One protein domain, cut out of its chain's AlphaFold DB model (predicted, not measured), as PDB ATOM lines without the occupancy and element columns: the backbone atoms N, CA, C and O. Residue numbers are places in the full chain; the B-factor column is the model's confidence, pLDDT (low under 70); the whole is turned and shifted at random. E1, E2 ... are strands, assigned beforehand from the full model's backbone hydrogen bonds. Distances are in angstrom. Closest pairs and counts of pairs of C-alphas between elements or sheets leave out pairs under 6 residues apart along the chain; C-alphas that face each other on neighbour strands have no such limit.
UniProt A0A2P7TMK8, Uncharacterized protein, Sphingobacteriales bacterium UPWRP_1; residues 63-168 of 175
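Overview. This is residues 63 to 168 of the 175 residues of an uncharacterized protein of Sphingobacteriales bacterium UPWRP_1 (UniProt A0A2P7TMK8). The domain is a small sandwich: a four-stranded sheet, E4 E5 E6 E7, has a three-stranded sheet, E1 E2 E3, face to face with it, the strands of the two nearly aligned. Two long loops, residues 101 to 118 and 147 to 159, lie on the other side of the four-stranded sheet from E1, E2 and E3. The printed part has 106 residues with seven named strands, E1 to E7 along the chain, and no named helix: the class is all strand. Both sheets are antiparallel, in the orders E4 - E5 - E6 - E7 and E1 - E2 - E3. The whole is compact, with a radius of gyration of the C-alphas of 13.5 A and spans of 42 by 33 by 22 A.

Along the chain. In the larger sheet, E4 is residues 119 to 125, 20.9 A from first to last C-alpha, and E5, the longest strand by residues, is 128 to 137, 28.2 A. E6 is residues 140 to 146, and E7 is 160 to 167, ending with C-alpha 167 at (178.544, 296.156, 247.347). In the smaller sheet, E1 is residues 63 to 70, 23.1 A, beginning with C-alpha 63 at (175.601, 310.486, 255.755). E2 is residues 76 to 84, 24.6 A, and E3 is 87 to 95, 23.3 A. E3 bends by 54 degrees at residue 92 and E7 by 60 degrees at residue 163.

Arrangement. E4 E5 E6 E7 form a meander, each strand the antiparallel neighbour of the one before, and E1 E2 E3 form another. E4 and E5 are a hairpin, with N 123 and O 130 2.8 A apart, within hydrogen-bond range. In the hairpin of E5 and E6, N 135 and O 142 are within that range at 2.9 A. In that of E6 and E7, N 143 and O 164 are, also at 2.9 A. Residues 99 to 100 pair antiparallel with residues 121 to 122 of the edge strand E4. The sandwich, two sheets face to face, has 63 pairs of C-alphas within 10 A, and the facing parts are 9.7 A centre to centre. The closest C-alphas of E3 and E7 are those of Ala 91 and Val 163, 6.7 A apart; those of E1 and E4 are Gly 63 and Thr 119, 6.9 A. E2 and E4 are near each other, with 7 pairs of C-alphas within 10 A. E1 and E7 are apart. In the hairpin of E1 and E2, N 67 and O 79 are within hydrogen-bond range at 3.0 A, and in that of E2 and E3, N 82 and O 89 at 2.9 A.

Size, cuts and confidence. The two C-alphas farthest apart, those of Asn 72 and Asp 138, are 43.9 A apart. Both sheets are strongly twisted. The printed part has no cut. The links E3 to E4, 23 residues, and E6 to E7, 13 residues, are long; the other four are tight. The mean pLDDT of the printed part is 90.3, and residues 149 to 157 are under 70.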
ATOM      1  N   GLY A  63     175.323 309.561 254.663       93.88
ATOM      2  CA  GLY A  63     175.601 310.486 255.755       93.88
ATOM      3  C   GLY A  63     176.220 309.786 256.952       93.88
ATOM      4  O   GLY A  63     176.352 308.561 256.979       93.88
ATOM      5  N   TRP A  64     176.601 310.567 257.954       97.38
ATOM      6  CA  TRP A  64     177.244 310.054 259.159       97.38
ATOM      7  C   TRP A  64     176.344 310.192 260.376       97.38
ATOM      8  O   TRP A  64     175.681 311.208 260.572       97.38
ATOM      9  N   GLU A  65     176.382 309.179 261.231       97.81
ATOM     10  CA  GLU A  65     175.730 309.188 262.530       97.81
ATOM     11  C   GLU A  65     176.710 308.795 263.633       97.81
ATOM     12  O   GLU A  65     177.643 308.012 263.423       97.81
ATOM     13  N   TYR A  66     176.476 309.332 264.829       98.00
ATOM     14  CA  TYR A  66     177.408 309.232 265.945       98.00
ATOM     15  C   TYR A  66     176.680 308.822 267.220       98.00
ATOM     16  O   TYR A  66     175.663 309.407 267.587       98.00
ATOM     17  N   GLU A  67     177.238 307.847 267.929       98.25
ATOM     18  CA  GLU A  67     176.826 307.507 269.291       98.25
ATOM     19  C   GLU A  67     178.003 307.755 270.228       98.25
ATOM     20  O   GLU A  67     178.931 306.947 270.285       98.25
ATOM     21  N   THR A  68     177.965 308.869 270.955       97.94
ATOM     22  CA  THR A  68     179.022 309.261 271.896       97.94
ATOM     23  C   THR A  68     178.619 308.939 273.326       97.94
ATOM     24  O   THR A  68     177.495 309.223 273.744       97.94
ATOM     25  N   ARG A  69     179.545 308.362 274.089       97.94
ATOM     26  CA  ARG A  69     179.438 308.205 275.542       97.94
ATOM     27  C   ARG A  69     180.721 308.687 276.189       97.94
ATOM     28  O   ARG A  69     181.798 308.323 275.735       97.94
ATOM     29  N   GLU A  70     180.603 309.466 277.248       98.00
ATOM     30  CA  GLU A  70     181.757 309.865 278.049       98.00
ATOM     31  C   GLU A  70     182.054 308.807 279.109       98.00
ATOM     32  O   GLU A  70     181.138 308.192 279.664       98.00
ATOM     33  N   ASP A  71     183.338 308.566 279.364       96.69
ATOM     34  CA  ASP A  71     183.764 307.783 280.521       96.69
ATOM     35  C   ASP A  71     183.867 308.647 281.791       96.69
ATOM     36  O   ASP A  71     183.605 309.850 281.784       96.69
ATOM     37  N   ASN A  72     184.277 308.036 282.905       97.75
ATOM     38  CA  ASN A  72     184.376 308.716 284.202       97.75
ATOM     39  C   ASN A  72     185.419 309.851 284.236       97.75
ATOM     40  O   ASN A  72     185.464 310.601 285.208       97.75
ATOM     41  N   THR A  73     186.272 309.966 283.214       95.81
ATOM     42  CA  THR A  73     187.263 311.043 283.067       95.81
ATOM     43  C   THR A  73     186.789 312.159 282.135       95.81
ATOM     44  O   THR A  73     187.522 313.120 281.915       95.81
ATOM     45  N   GLY A  74     185.570 312.047 281.594       95.88
ATOM     46  CA  GLY A  74     185.035 312.962 280.587       95.88
ATOM     47  C   GLY A  74     185.600 312.711 279.188       95.88
ATOM     48  O   GLY A  74     185.476 313.574 278.323       95.88
ATOM     49  N   THR A  75     186.239 311.561 278.944       96.62
ATOM     50  CA  THR A  75     186.749 311.230 277.610       96.62
ATOM     51  C   THR A  75     185.593 310.722 276.743       96.62
ATOM     52  O   THR A  75     184.967 309.721 277.101       96.62
ATOM     53  N   PRO A  76     185.286 311.373 275.607       97.56
ATOM     54  CA  PRO A  76     184.215 310.951 274.711       97.56
ATOM     55  C   PRO A  76     184.646 309.747 273.867       97.56
ATOM     56  O   PRO A  76     185.555 309.846 273.048       97.56
ATOM     57  N   HIS A  77     183.949 308.627 274.019       97.12
ATOM     58  CA  HIS A  77     184.075 307.429 273.190       97.12
ATOM     59  C   HIS A  77     182.911 307.378 272.206       97.12
ATOM     60  O   HIS A  77     181.752 307.212 272.602       97.12
ATOM     61  N   THR A  78     183.207 307.498 270.917       98.12
ATOM     62  CA  THR A  78     182.195 307.601 269.863       98.12
ATOM     63  C   THR A  78     182.228 306.396 268.944       98.12
ATOM     64  O   THR A  78     183.260 306.045 268.371       98.12
ATOM     65  N   LYS A  79     181.066 305.770 268.749       98.12
ATOM     66  CA  LYS A  79     180.842 304.855 267.627       98.12
ATOM     67  C   LYS A  79     180.408 305.667 266.416       98.12
ATOM     68  O   LYS A  79     179.505 306.496 266.519       98.12
ATOM     69  N   ILE A  80     181.048 305.405 265.283       97.69
ATOM     70  CA  ILE A  80     180.858 306.152 264.040       97.69
ATOM     71  C   ILE A  80     180.159 305.227 263.055       97.69
ATOM     72  O   ILE A  80     180.653 304.129 262.775       97.69
ATOM     73  N   TYR A  81     179.021 305.664 262.532       97.75
ATOM     74  CA  TYR A  81     178.228 304.909 261.575       97.75
ATOM     75  C   TYR A  81     178.119 305.678 260.265       97.75
ATOM     76  O   TYR A  81     177.815 306.869 260.271       97.75
ATOM     77  N   LEU A  82     178.321 304.984 259.149       96.25
ATOM     78  CA  LEU A  82     177.870 305.461 257.853       96.25
ATOM     79  C   LEU A  82     176.416 305.017 257.679       96.25
ATOM     80  O   LEU A  82     176.126 303.820 257.712       96.25
ATOM     81  N   ASN A  83     175.503 305.964 257.518       94.62
ATOM     82  CA  ASN A  83     174.148 305.691 257.067       94.62
ATOM     83  C   ASN A  83     174.152 305.708 255.536       94.62
ATOM     84  O   ASN A  83     174.456 306.734 254.931       94.62
ATOM     85  N   TYR A  84     173.848 304.569 254.923       91.69
ATOM     86  CA  TYR A  84     173.710 304.435 253.478       91.69
ATOM     87  C   TYR A  84     172.352 303.805 253.170       91.69
ATOM     88  O   TYR A  84     172.049 302.706 253.640       91.69
ATOM     89  N   ARG A  85     171.509 304.528 252.419       88.94
ATOM     90  CA  ARG A  85     170.122 304.134 252.092       88.94
ATOM     91  C   ARG A  85     169.280 303.746 253.320       88.94
ATOM     92  O   ARG A  85     168.466 302.828 253.261       88.94
ATOM     93  N   GLY A  86     169.474 304.436 254.446       88.44
ATOM     94  CA  GLY A  86     168.732 304.193 255.689       88.44
ATOM     95  C   GLY A  86     169.270 303.043 256.544       88.44
ATOM     96  O   GLY A  86     168.742 302.797 257.628       88.44
ATOM     97  N   VAL A  87     170.322 302.347 256.102       90.38
ATOM     98  CA  VAL A  87     170.980 301.285 256.870       90.38
ATOM     99  C   VAL A  87     172.248 301.836 257.517       90.38
ATOM    100  O   VAL A  87     173.092 302.432 256.848       90.38
ATOM    101  N   LYS A  88     172.395 301.626 258.831       93.69
ATOM    102  CA  LYS A  88     173.583 302.041 259.589       93.69
ATOM    103  C   LYS A  88     174.662 300.970 259.532       93.69
ATOM    104  O   LYS A  88     174.463 299.848 259.996       93.69
ATOM    105  N   TYR A  89     175.838 301.353 259.062       94.12
ATOM    106  CA  TYR A  89     177.022 300.512 259.019       94.12
ATOM    107  C   TYR A  89     178.079 301.066 259.968       94.12
ATOM    108  O   TYR A  89     178.519 302.204 259.818       94.12
ATOM    109  N   ARG A  90     178.489 300.283 260.971       95.06
ATOM    110  CA  ARG A  90     179.503 300.727 261.939       95.06
ATOM    111  C   ARG A  90     180.870 300.798 261.260       95.06
ATOM    112  O   ARG A  90     181.478 299.765 261.008       95.06
ATOM    113  N   ALA A  91     181.342 302.011 261.005       93.94
ATOM    114  CA  ALA A  91     182.602 302.280 260.324       93.94
ATOM    115  C   ALA A  91     183.806 302.128 261.260       93.94
ATOM    116  O   ALA A  91     184.793 301.489 260.914       93.94
ATOM    117  N   ALA A  92     183.724 302.730 262.447       94.69
ATOM    118  CA  ALA A  92     184.834 302.781 263.390       94.69
ATOM    119  C   ALA A  92     184.357 303.082 264.820       94.69
ATOM    120  O   ALA A  92     183.173 303.309 265.091       94.69
ATOM    121  N   THR A  93     185.306 303.058 265.753       94.75
ATOM    122  CA  THR A  93     185.171 303.650 267.090       94.75
ATOM    123  C   THR A  93     186.347 304.587 267.288       94.75
ATOM    124  O   THR A  93     187.456 304.255 266.872       94.75
ATOM    125  N   GLY A  94     186.104 305.738 267.895       93.12
ATOM    126  CA  GLY A  94     187.122 306.751 268.094       93.12
ATOM    127  C   GLY A  94     186.913 307.547 269.369       93.12
ATOM    128  O   GLY A  94     185.906 307.383 270.060       93.12
ATOM    129  N   ILE A  95     187.890 308.395 269.664       93.56
ATOM    130  CA  ILE A  95     187.853 309.321 270.788       93.56
ATOM    131  C   ILE A  95     187.602 310.722 270.237       93.56
ATOM    132  O   ILE A  95     188.322 311.185 269.353       93.56
ATOM    133  N   GLY A  96     186.605 311.406 270.788       95.19
ATOM    134  CA  GLY A  96     186.248 312.771 270.411       95.19
ATOM    135  C   GLY A  96     184.825 312.907 269.893       95.19
ATOM    136  O   GLY A  96     184.163 311.935 269.550       95.19
ATOM    137  N   TYR A  97     184.342 314.143 269.813       96.56
ATOM    138  CA  TYR A  97     183.053 314.439 269.193       96.56
ATOM    139  C   TYR A  97     183.235 314.564 267.684       96.56
ATOM    140  O   TYR A  97     184.067 315.344 267.211       96.56
ATOM    141  N   TYR A  98     182.485 313.773 266.932       97.38
ATOM    142  CA  TYR A  98     182.583 313.739 265.480       97.38
ATOM    143  C   TYR A  98     181.599 314.701 264.836       97.38
ATOM    144  O   TYR A  98     180.502 314.944 265.341       97.38
ATOM    145  N   LYS A  99     182.004 315.231 263.686       97.38
ATOM    146  CA  LYS A  99     181.164 316.036 262.808       97.38
ATOM    147  C   LYS A  99     181.470 315.707 261.360       97.38
ATOM    148  O   LYS A  99     182.586 315.307 261.027       97.38
ATOM    149  N   GLU A 100     180.487 315.923 260.500       97.38
ATOM    150  CA  GLU A 100     180.721 315.829 259.066       97.38
ATOM    151  C   GLU A 100     181.721 316.907 258.628       97.38
ATOM    152  O   GLU A 100     181.701 318.043 259.117       97.38
ATOM    153  N   LEU A 101     182.642 316.523 257.749       96.94
ATOM    154  CA  LEU A 101     183.636 317.410 257.176       96.94
ATOM    155  C   LEU A 101     183.031 318.075 255.927       96.94
ATOM    156  O   LEU A 101     182.621 317.359 255.009       96.94
ATOM    157  N   PRO A 102     182.990 319.416 255.848       96.88
ATOM    158  CA  PRO A 102     182.511 320.098 254.652       96.88
ATOM    159  C   PRO A 102     183.357 319.730 253.430       96.88
ATOM    160  O   PRO A 102     184.585 319.725 253.514       96.88
ATOM    161  N   LYS A 103     182.725 319.500 252.272       95.00
ATOM    162  CA  LYS A 103     183.444 319.163 251.025       95.00
ATOM    163  C   LYS A 103     184.512 320.188 250.636       95.00
ATOM    164  O   LYS A 103     185.550 319.810 250.113       95.00
ATOM    165  N   ALA A 104     184.297 321.470 250.940       96.94
ATOM    166  CA  ALA A 104     185.282 322.528 250.688       96.94
ATOM    167  C   ALA A 104     186.600 322.343 251.467       96.94
ATOM    168  O   ALA A 104     187.615 322.928 251.103       96.94
ATOM    169  N   GLU A 105     186.591 321.542 252.534       95.75
ATOM    170  CA  GLU A 105     187.773 321.219 253.331       95.75
ATOM    171  C   GLU A 105     188.447 319.912 252.890       95.75
ATOM    172  O   GLU A 105     189.478 319.529 253.451       95.75
ATOM    173  N   TYR A 106     187.902 319.214 251.889       94.25
ATOM    174  CA  TYR A 106     188.572 318.045 251.319       94.25
ATOM    175  C   TYR A 106     189.870 318.519 250.660       94.25
ATOM    176  O   TYR A 106     189.999 319.677 250.261       94.25
ATOM    177  N   GLY A 107     190.886 317.663 250.625       89.88
ATOM    178  CA  GLY A 107     192.229 318.000 250.154       89.88
ATOM    179  C   GLY A 107     193.014 318.976 251.040       89.88
ATOM    180  O   GLY A 107     194.217 319.116 250.834       89.88
ATOM    181  N   ALA A 108     192.399 319.619 252.043       90.25
ATOM    182  CA  ALA A 108     193.149 320.414 253.005       90.25
ATOM    183  C   ALA A 108     194.134 319.505 253.749       90.25
ATOM    184  O   ALA A 108     193.734 318.471 254.288       90.25
ATOM    185  N   THR A 109     195.399 319.920 253.827       86.81
ATOM    186  CA  THR A 109     196.519 319.146 254.389       86.81
ATOM    187  C   THR A 109     196.212 318.531 255.754       86.81
ATOM    188  O   THR A 109     196.580 317.397 256.032       86.81
ATOM    189  N   ARG A 110     195.455 319.233 256.608       85.69
ATOM    190  CA  ARG A 110     195.078 318.706 257.927       85.69
ATOM    191  C   ARG A 110     194.199 317.451 257.862       85.69
ATOM    192  O   ARG A 110     194.308 316.608 258.743       85.69
ATOM    193  N   TYR A 111     193.346 317.297 256.847       90.31
ATOM    194  CA  TYR A 111     192.459 316.133 256.697       90.31
ATOM    195  C   TYR A 111     192.948 315.137 255.657       90.31
ATOM    196  O   TYR A 111     192.736 313.944 255.855       90.31
ATOM    197  N   ALA A 112     193.550 315.628 254.568       90.19
ATOM    198  CA  ALA A 112     194.025 314.841 253.431       90.19
ATOM    199  C   ALA A 112     192.966 313.886 252.837       90.19
ATOM    200  O   ALA A 112     193.289 312.871 252.228       90.19
ATOM    201  N   VAL A 113     191.680 314.217 252.998       93.69
ATOM    202  CA  VAL A 113     190.576 313.474 252.377       93.69
ATOM    203  C   VAL A 113     190.601 313.733 250.867       93.69
ATOM    204  O   VAL A 113     190.640 314.902 250.475       93.69
ATOM    205  N   PRO A 114     190.551 312.703 250.003       93.69
ATOM    206  CA  PRO A 114     190.506 312.897 248.556       93.69
ATOM    207  C   PRO A 114     189.295 313.729 248.114       93.69
ATOM    208  O   PRO A 114     188.193 313.551 248.627       93.69
ATOM    209  N   GLN A 115     189.468 314.580 247.099       93.44
ATOM    210  CA  GLN A 115     188.356 315.353 246.511       93.44
ATOM    211  C   GLN A 115     187.262 314.464 245.903       93.44
ATOM    212  O   GLN A 115     186.116 314.878 245.770       93.44
ATOM    213  N   THR A 116     187.618 313.233 245.540       92.38
ATOM    214  CA  THR A 116     186.707 312.224 244.992       92.38
ATOM    215  C   THR A 116     185.876 311.511 246.061       92.38
ATOM    216  O   THR A 116     185.002 310.718 245.714       92.38
ATOM    217  N   ALA A 117     186.120 311.761 247.354       95.06
ATOM    218  CA  ALA A 117     185.319 311.185 248.426       95.06
ATOM    219  C   ALA A 117     183.857 311.658 248.344       95.06
ATOM    220  O   ALA A 117     183.559 312.821 248.057       95.06
ATOM    221  N   LEU A 118     182.926 310.752 248.642       94.56
ATOM    222  CA  LEU A 118     181.495 311.045 248.641       94.56
ATOM    223  C   LEU A 118     181.104 311.893 249.854       94.56
ATOM    224  O   LEU A 118     180.435 312.915 249.703       94.56
ATOM    225  N   THR A 119     181.549 311.468 251.038       96.44
ATOM    226  CA  THR A 119     181.385 312.155 252.324       96.44
ATOM    227  C   THR A 119     182.564 311.816 253.243       96.44
ATOM    228  O   THR A 119     183.248 310.806 253.048       96.44
ATOM    229  N   ALA A 120     182.791 312.627 254.272       97.38
ATOM    230  CA  ALA A 120     183.821 312.423 255.273       97.38
ATOM    231  C   ALA A 120     183.389 312.975 256.628       97.38
ATOM    232  O   ALA A 120     182.598 313.908 256.716       97.38
ATOM    233  N   THR A 121     183.942 312.413 257.694       97.94
ATOM    234  CA  THR A 121     183.733 312.858 259.070       97.94
ATOM    235  C   THR A 121     185.069 312.984 259.775       97.94
ATOM    236  O   THR A 121     186.030 312.275 259.462       97.94
ATOM    237  N   THR A 122     185.152 313.903 260.727       96.38
ATOM    238  CA  THR A 122     186.365 314.128 261.501       96.38
ATOM    239  C   THR A 122     186.046 314.424 262.956       96.38
ATOM    240  O   THR A 122     185.012 315.008 263.286       96.38
ATOM    241  N   SER A 123     186.991 314.083 263.820       95.12
ATOM    242  CA  SER A 123     187.055 314.550 265.196       95.12
ATOM    243  C   SER A 123     188.455 315.048 265.527       95.12
ATOM    244  O   SER A 123     189.426 314.700 264.852       95.12
ATOM    245  N   PHE A 124     188.532 315.881 266.560       91.88
ATOM    246  CA  PHE A 124     189.770 316.280 267.200       91.88
ATOM    247  C   PHE A 124     189.554 316.292 268.713       91.88
ATOM    248  O   PHE A 124     188.697 317.026 269.209       91.88
ATOM    249  N   TRP A 125     190.326 315.494 269.444       91.81
ATOM    250  CA  TRP A 125     190.278 315.437 270.900       91.81
ATOM    251  C   TRP A 125     191.669 315.240 271.480       91.81
ATOM    252  O   TRP A 125     192.393 314.341 271.063       91.81
ATOM    253  N   ALA A 126     192.039 316.076 272.453       89.38
ATOM    254  CA  ALA A 126     193.314 315.980 273.168       89.38
ATOM    255  C   ALA A 126     194.548 315.827 272.244       89.38
ATOM    256  O   ALA A 126     195.449 315.043 272.524       89.38
ATOM    257  N   GLY A 127     194.583 316.555 271.121       85.94
ATOM    258  CA  GLY A 127     195.684 316.480 270.149       85.94
ATOM    259  C   GLY A 127     195.555 315.359 269.114       85.94
ATOM    260  O   GLY A 127     196.298 315.352 268.136       85.94
ATOM    261  N   MET A 128     194.598 314.445 269.274       84.50
ATOM    262  CA  MET A 128     194.352 313.353 268.338       84.50
ATOM    263  C   MET A 128     193.277 313.751 267.333       84.50
ATOM    264  O   MET A 128     192.137 314.028 267.704       84.50
ATOM    265  N   GLN A 129     193.636 313.748 266.053       88.81
ATOM    266  CA  GLN A 129     192.672 313.836 264.966       88.81
ATOM    267  C   GLN A 129     192.335 312.437 264.468       88.81
ATOM    268  O   GLN A 129     193.225 311.623 264.237       88.81
ATOM    269  N   GLN A 130     191.055 312.191 264.233       91.56
ATOM    270  CA  GLN A 130     190.591 310.993 263.547       91.56
ATOM    271  C   GLN A 130     189.674 311.412 262.409       91.56
ATOM    272  O   GLN A 130     188.803 312.264 262.586       91.56
ATOM    273  N   THR A 131     189.876 310.823 261.236       94.69
ATOM    274  CA  THR A 131     189.133 311.170 260.026       94.69
ATOM    275  C   THR A 131     188.727 309.889 259.308       94.69
ATOM    276  O   THR A 131     189.549 308.990 259.136       94.69
ATOM    277  N   CYS A 132     187.469 309.819 258.883       96.19
ATOM    278  CA  CYS A 132     186.958 308.769 258.011       96.19
ATOM    279  C   CYS A 132     186.408 309.402 256.738       96.19
ATOM    280  O   CYS A 132     185.854 310.500 256.791       96.19
ATOM    281  N   TYR A 133     186.484 308.697 255.616       97.00
ATOM    282  CA  TYR A 133     185.739 309.071 254.418       97.00
ATOM    283  C   TYR A 133     185.145 307.844 253.736       97.00
ATOM    284  O   TYR A 133     185.609 306.723 253.935       97.00
ATOM    285  N   ALA A 134     184.103 308.066 252.944       96.69
ATOM    286  CA  ALA A 134     183.517 307.060 252.073       96.69
ATOM    287  C   ALA A 134     183.841 307.403 250.614       96.69
ATOM    288  O   ALA A 134     183.661 308.545 250.191       96.69
ATOM    289  N   GLY A 135     184.329 306.429 249.853       94.88
ATOM    290  CA  GLY A 135     184.638 306.541 248.425       94.88
ATOM    291  C   GLY A 135     184.080 305.356 247.639       94.88
ATOM    292  O   GLY A 135     183.500 304.441 248.224       94.88
ATOM    293  N   VAL A 136     184.254 305.370 246.319       92.62
ATOM    294  CA  VAL A 136     183.842 304.265 245.443       92.62
ATOM    295  C   VAL A 136     185.062 303.605 244.817       92.62
ATOM    296  O   VAL A 136     185.888 304.285 244.217       92.62
ATOM    297  N   GLU A 137     185.112 302.276 244.879       91.38
ATOM    298  CA  GLU A 137     186.052 301.443 244.124       91.38
ATOM    299  C   GLU A 137     185.300 300.275 243.483       91.38
ATOM    300  O   GLU A 137     184.628 299.527 244.190       91.38
ATOM    301  N   ASP A 138     185.411 300.082 242.167       87.88
ATOM    302  CA  ASP A 138     184.921 298.889 241.455       87.88
ATOM    303  C   ASP A 138     183.469 298.460 241.777       87.88
ATOM    304  O   ASP A 138     183.163 297.270 241.861       87.88
ATOM    305  N   ASN A 139     182.543 299.420 241.914       86.56
ATOM    306  CA  ASN A 139     181.136 299.229 242.338       86.56
ATOM    307  C   ASN A 139     180.923 298.914 243.824       86.56
ATOM    308  O   ASN A 139     179.866 298.412 244.214       86.56
ATOM    309  N   TYR A 140     181.890 299.239 244.667       91.12
ATOM    310  CA  TYR A 140     181.749 299.148 246.105       91.12
ATOM    311  C   TYR A 140     181.851 300.521 246.746       91.12
ATOM    312  O   TYR A 140     182.706 301.323 246.381       91.12
ATOM    313  N   LEU A 141     181.022 300.751 247.758       92.94
ATOM    314  CA  LEU A 141     181.220 301.820 248.720       92.94
ATOM    315  C   LEU A 141     182.277 301.361 249.718       92.94
ATOM    316  O   LEU A 141     182.073 300.386 250.445       92.94
ATOM    317  N   VAL A 142     183.410 302.046 249.746       96.00
ATOM    318  CA  VAL A 142     184.523 301.729 250.635       96.00
ATOM    319  C   VAL A 142     184.637 302.824 251.680       96.00
ATOM    320  O   VAL A 142     184.675 304.010 251.353       96.00
ATOM    321  N   ILE A 143     184.675 302.426 252.948       97.00
ATOM    322  CA  ILE A 143     184.934 303.334 254.062       97.00
ATOM    323  C   ILE A 143     186.405 303.227 254.414       97.00
ATOM    324  O   ILE A 143     186.889 302.126 254.678       97.00
ATOM    325  N   TYR A 144     187.083 304.366 254.482       97.19
ATOM    326  CA  TYR A 144     188.472 304.452 254.892       97.19
ATOM    327  C   TYR A 144     188.592 305.170 256.222       97.19
ATOM    328  O   TYR A 144     187.897 306.156 256.478       97.19
ATOM    329  N   LEU A 145     189.516 304.691 257.043       94.44
ATOM    330  CA  LEU A 145     189.905 305.298 258.304       94.44
ATOM    331  C   LEU A 145     191.351 305.776 258.200       94.44
ATOM    332  O   LEU A 145     192.226 305.027 257.762       94.44
ATOM    333  N   ARG A 146     191.602 307.009 258.634       91.81
ATOM    334  CA  ARG A 146     192.957 307.526 258.803       91.81
ATOM    335  C   ARG A 146     193.657 306.778 259.941       91.81
ATOM    336  O   ARG A 146     193.127 306.724 261.049       91.81
ATOM    337  N   THR A 147     194.838 306.226 259.681       84.69
ATOM    338  CA  THR A 147     195.635 305.480 260.672       84.69
ATOM    339  C   THR A 147     196.722 306.317 261.338       84.69
ATOM    340  O   THR A 147     197.241 305.908 262.373       84.69
ATOM    341  N   THR A 148     197.055 307.481 260.779       74.00
ATOM    342  CA  THR A 148     198.008 308.427 261.372       74.00
ATOM    343  C   THR A 148     197.285 309.493 262.190       74.00
ATOM    344  O   THR A 148     196.234 309.997 261.789       74.00
ATOM    345  N   ASP A 149     197.850 309.859 263.337       67.69
ATOM    346  CA  ASP A 149     197.380 311.006 264.106       67.69
ATOM    347  C   ASP A 149     197.822 312.336 263.454       67.69
ATOM    348  O   ASP A 149     198.556 312.381 262.462       67.69
ATOM    349  N   ALA A 150     197.330 313.456 263.988       52.06
ATOM    350  CA  ALA A 150     197.723 314.801 263.559       52.06
ATOM    351  C   ALA A 150     199.152 315.197 263.997       52.06
ATOM    352  O   ALA A 150     199.537 316.352 263.820       52.06
ATOM    353  N   GLY A 151     199.938 314.269 264.562       48.53
ATOM    354  CA  GLY A 151     201.356 314.480 264.865       48.53
ATOM    355  C   GLY A 151     202.244 314.477 263.618       48.53
ATOM    356  O   GLY A 151     203.409 314.877 263.686       48.53
ATOM    357  N   ASP A 152     201.689 314.066 262.479       53.78
ATOM    358  CA  ASP A 152     202.351 314.120 261.189       53.78
ATOM    359  C   ASP A 152     202.517 315.578 260.722       53.78
ATOM    360  O   ASP A 152     201.577 316.241 260.275       53.78
ATOM    361  N   LYS A 153     203.731 316.108 260.903       48.12
ATOM    362  CA  LYS A 153     204.056 317.546 260.808       48.12
ATOM    363  C   LYS A 153     203.809 318.151 259.427       48.12
ATOM    364  O   LYS A 153     203.805 319.374 259.294       48.12
ATOM    365  N   THR A 154     203.652 317.314 258.408       57.06
ATOM    366  CA  THR A 154     203.495 317.721 257.012       57.06
ATOM    367  C   THR A 154     202.045 317.609 256.541       57.06
ATOM    368  O   THR A 154     201.694 318.271 255.572       57.06
ATOM    369  N   GLY A 155     201.208 316.785 257.197       54.91
ATOM    370  CA  GLY A 155     199.868 316.389 256.735       54.91
ATOM    371  C   GLY A 155     199.831 315.768 255.330       54.91
ATOM    372  O   GLY A 155     198.753 315.581 254.768       54.91
ATOM    373  N   HIS A 156     200.997 315.458 254.760       56.44
ATOM    374  CA  HIS A 156     201.152 314.850 253.444       56.44
ATOM    375  C   HIS A 156     201.189 313.317 253.521       56.44
ATOM    376  O   HIS A 156     200.873 312.672 252.524       56.44
ATOM    377  N   ASP A 157     201.463 312.743 254.700       65.44
ATOM    378  CA  ASP A 157     201.610 311.297 254.903       65.44
ATOM    379  C   ASP A 157     200.390 310.688 255.620       65.44
ATOM    380  O   ASP A 157     200.466 309.647 256.279       65.44
ATOM    381  N   ALA A 158     199.218 311.321 255.484       79.38
ATOM    382  CA  ALA A 158     197.971 310.757 255.981       79.38
ATOM    383  C   ALA A 158     197.667 309.428 255.274       79.38
ATOM    384  O   ALA A 158     197.264 309.393 254.112       79.38
ATOM    385  N   VAL A 159     197.836 308.322 255.999       88.12
ATOM    386  CA  VAL A 159     197.519 306.987 255.492       88.12
ATOM    387  C   VAL A 159     196.073 306.658 255.824       88.12
ATOM    388  O   VAL A 159     195.645 306.734 256.977       88.12
ATOM    389  N   PHE A 160     195.326 306.266 254.799       92.75
ATOM    390  CA  PHE A 160     193.952 305.798 254.907       92.75
ATOM    391  C   PHE A 160     193.885 304.318 254.555       92.75
ATOM    392  O   PHE A 160     194.404 303.896 253.522       92.75
ATOM    393  N   VAL A 161     193.229 303.531 255.405       94.12
ATOM    394  CA  VAL A 161     193.030 302.095 255.172       94.12
ATOM    395  C   VAL A 161     191.546 301.777 255.058       94.12
ATOM    396  O   VAL A 161     190.749 302.353 255.805       94.12
ATOM    397  N   PRO A 162     191.147 300.869 254.153       96.44
ATOM    398  CA  PRO A 162     189.763 300.442 254.059       96.44
ATOM    399  C   PRO A 162     189.381 299.659 255.319       96.44
ATOM    400  O   PRO A 162     190.045 298.696 255.699       96.44
ATOM    401  N   VAL A 163     188.292 300.064 255.966       95.75
ATOM    402  CA  VAL A 163     187.723 299.392 257.149       95.75
ATOM    403  C   VAL A 163     186.403 298.693 256.841       95.75
ATOM    404  O   VAL A 163     185.949 297.851 257.612       95.75
ATOM    405  N   MET A 164     185.784 299.021 255.705       94.75
ATOM    406  CA  MET A 164     184.551 298.394 255.246       94.75
ATOM    407  C   MET A 164     184.402 298.529 253.734       94.75
ATOM    408  O   MET A 164     184.765 299.556 253.167       94.75
ATOM    409  N   LYS A 165     183.818 297.510 253.101       94.31
ATOM    410  CA  LYS A 165     183.482 297.486 251.677       94.31
ATOM    411  C   LYS A 165     182.049 296.975 251.519       94.31
ATOM    412  O   LYS A 165     181.739 295.876 251.973       94.31
ATOM    413  N   LEU A 166     181.173 297.782 250.927       90.69
ATOM    414  CA  LEU A 166     179.754 297.482 250.717       90.69
ATOM    415  C   LEU A 166     179.484 297.405 249.219       90.69
ATOM    416  O   LEU A 166     179.801 298.336 248.486       90.69
ATOM    417  N   ASP A 167     178.903 296.306 248.756       88.12
ATOM    418  CA  ASP A 167     178.544 296.156 247.347       88.12
ATOM    419  C   ASP A 167     177.313 297.016 247.014       88.12
ATOM    420  O   ASP A 167     176.230 296.856 247.588       88.12
ATOM    421  N   LEU A 168     177.490 297.944 246.070       80.50
ATOM    422  CA  LEU A 168     176.460 298.899 245.665       80.50
ATOM    423  C   LEU A 168     175.296 298.218 244.927       80.50
ATOM    424  O   LEU A 168     174.175 298.736 244.952       80.50
TER     425      LEU A 168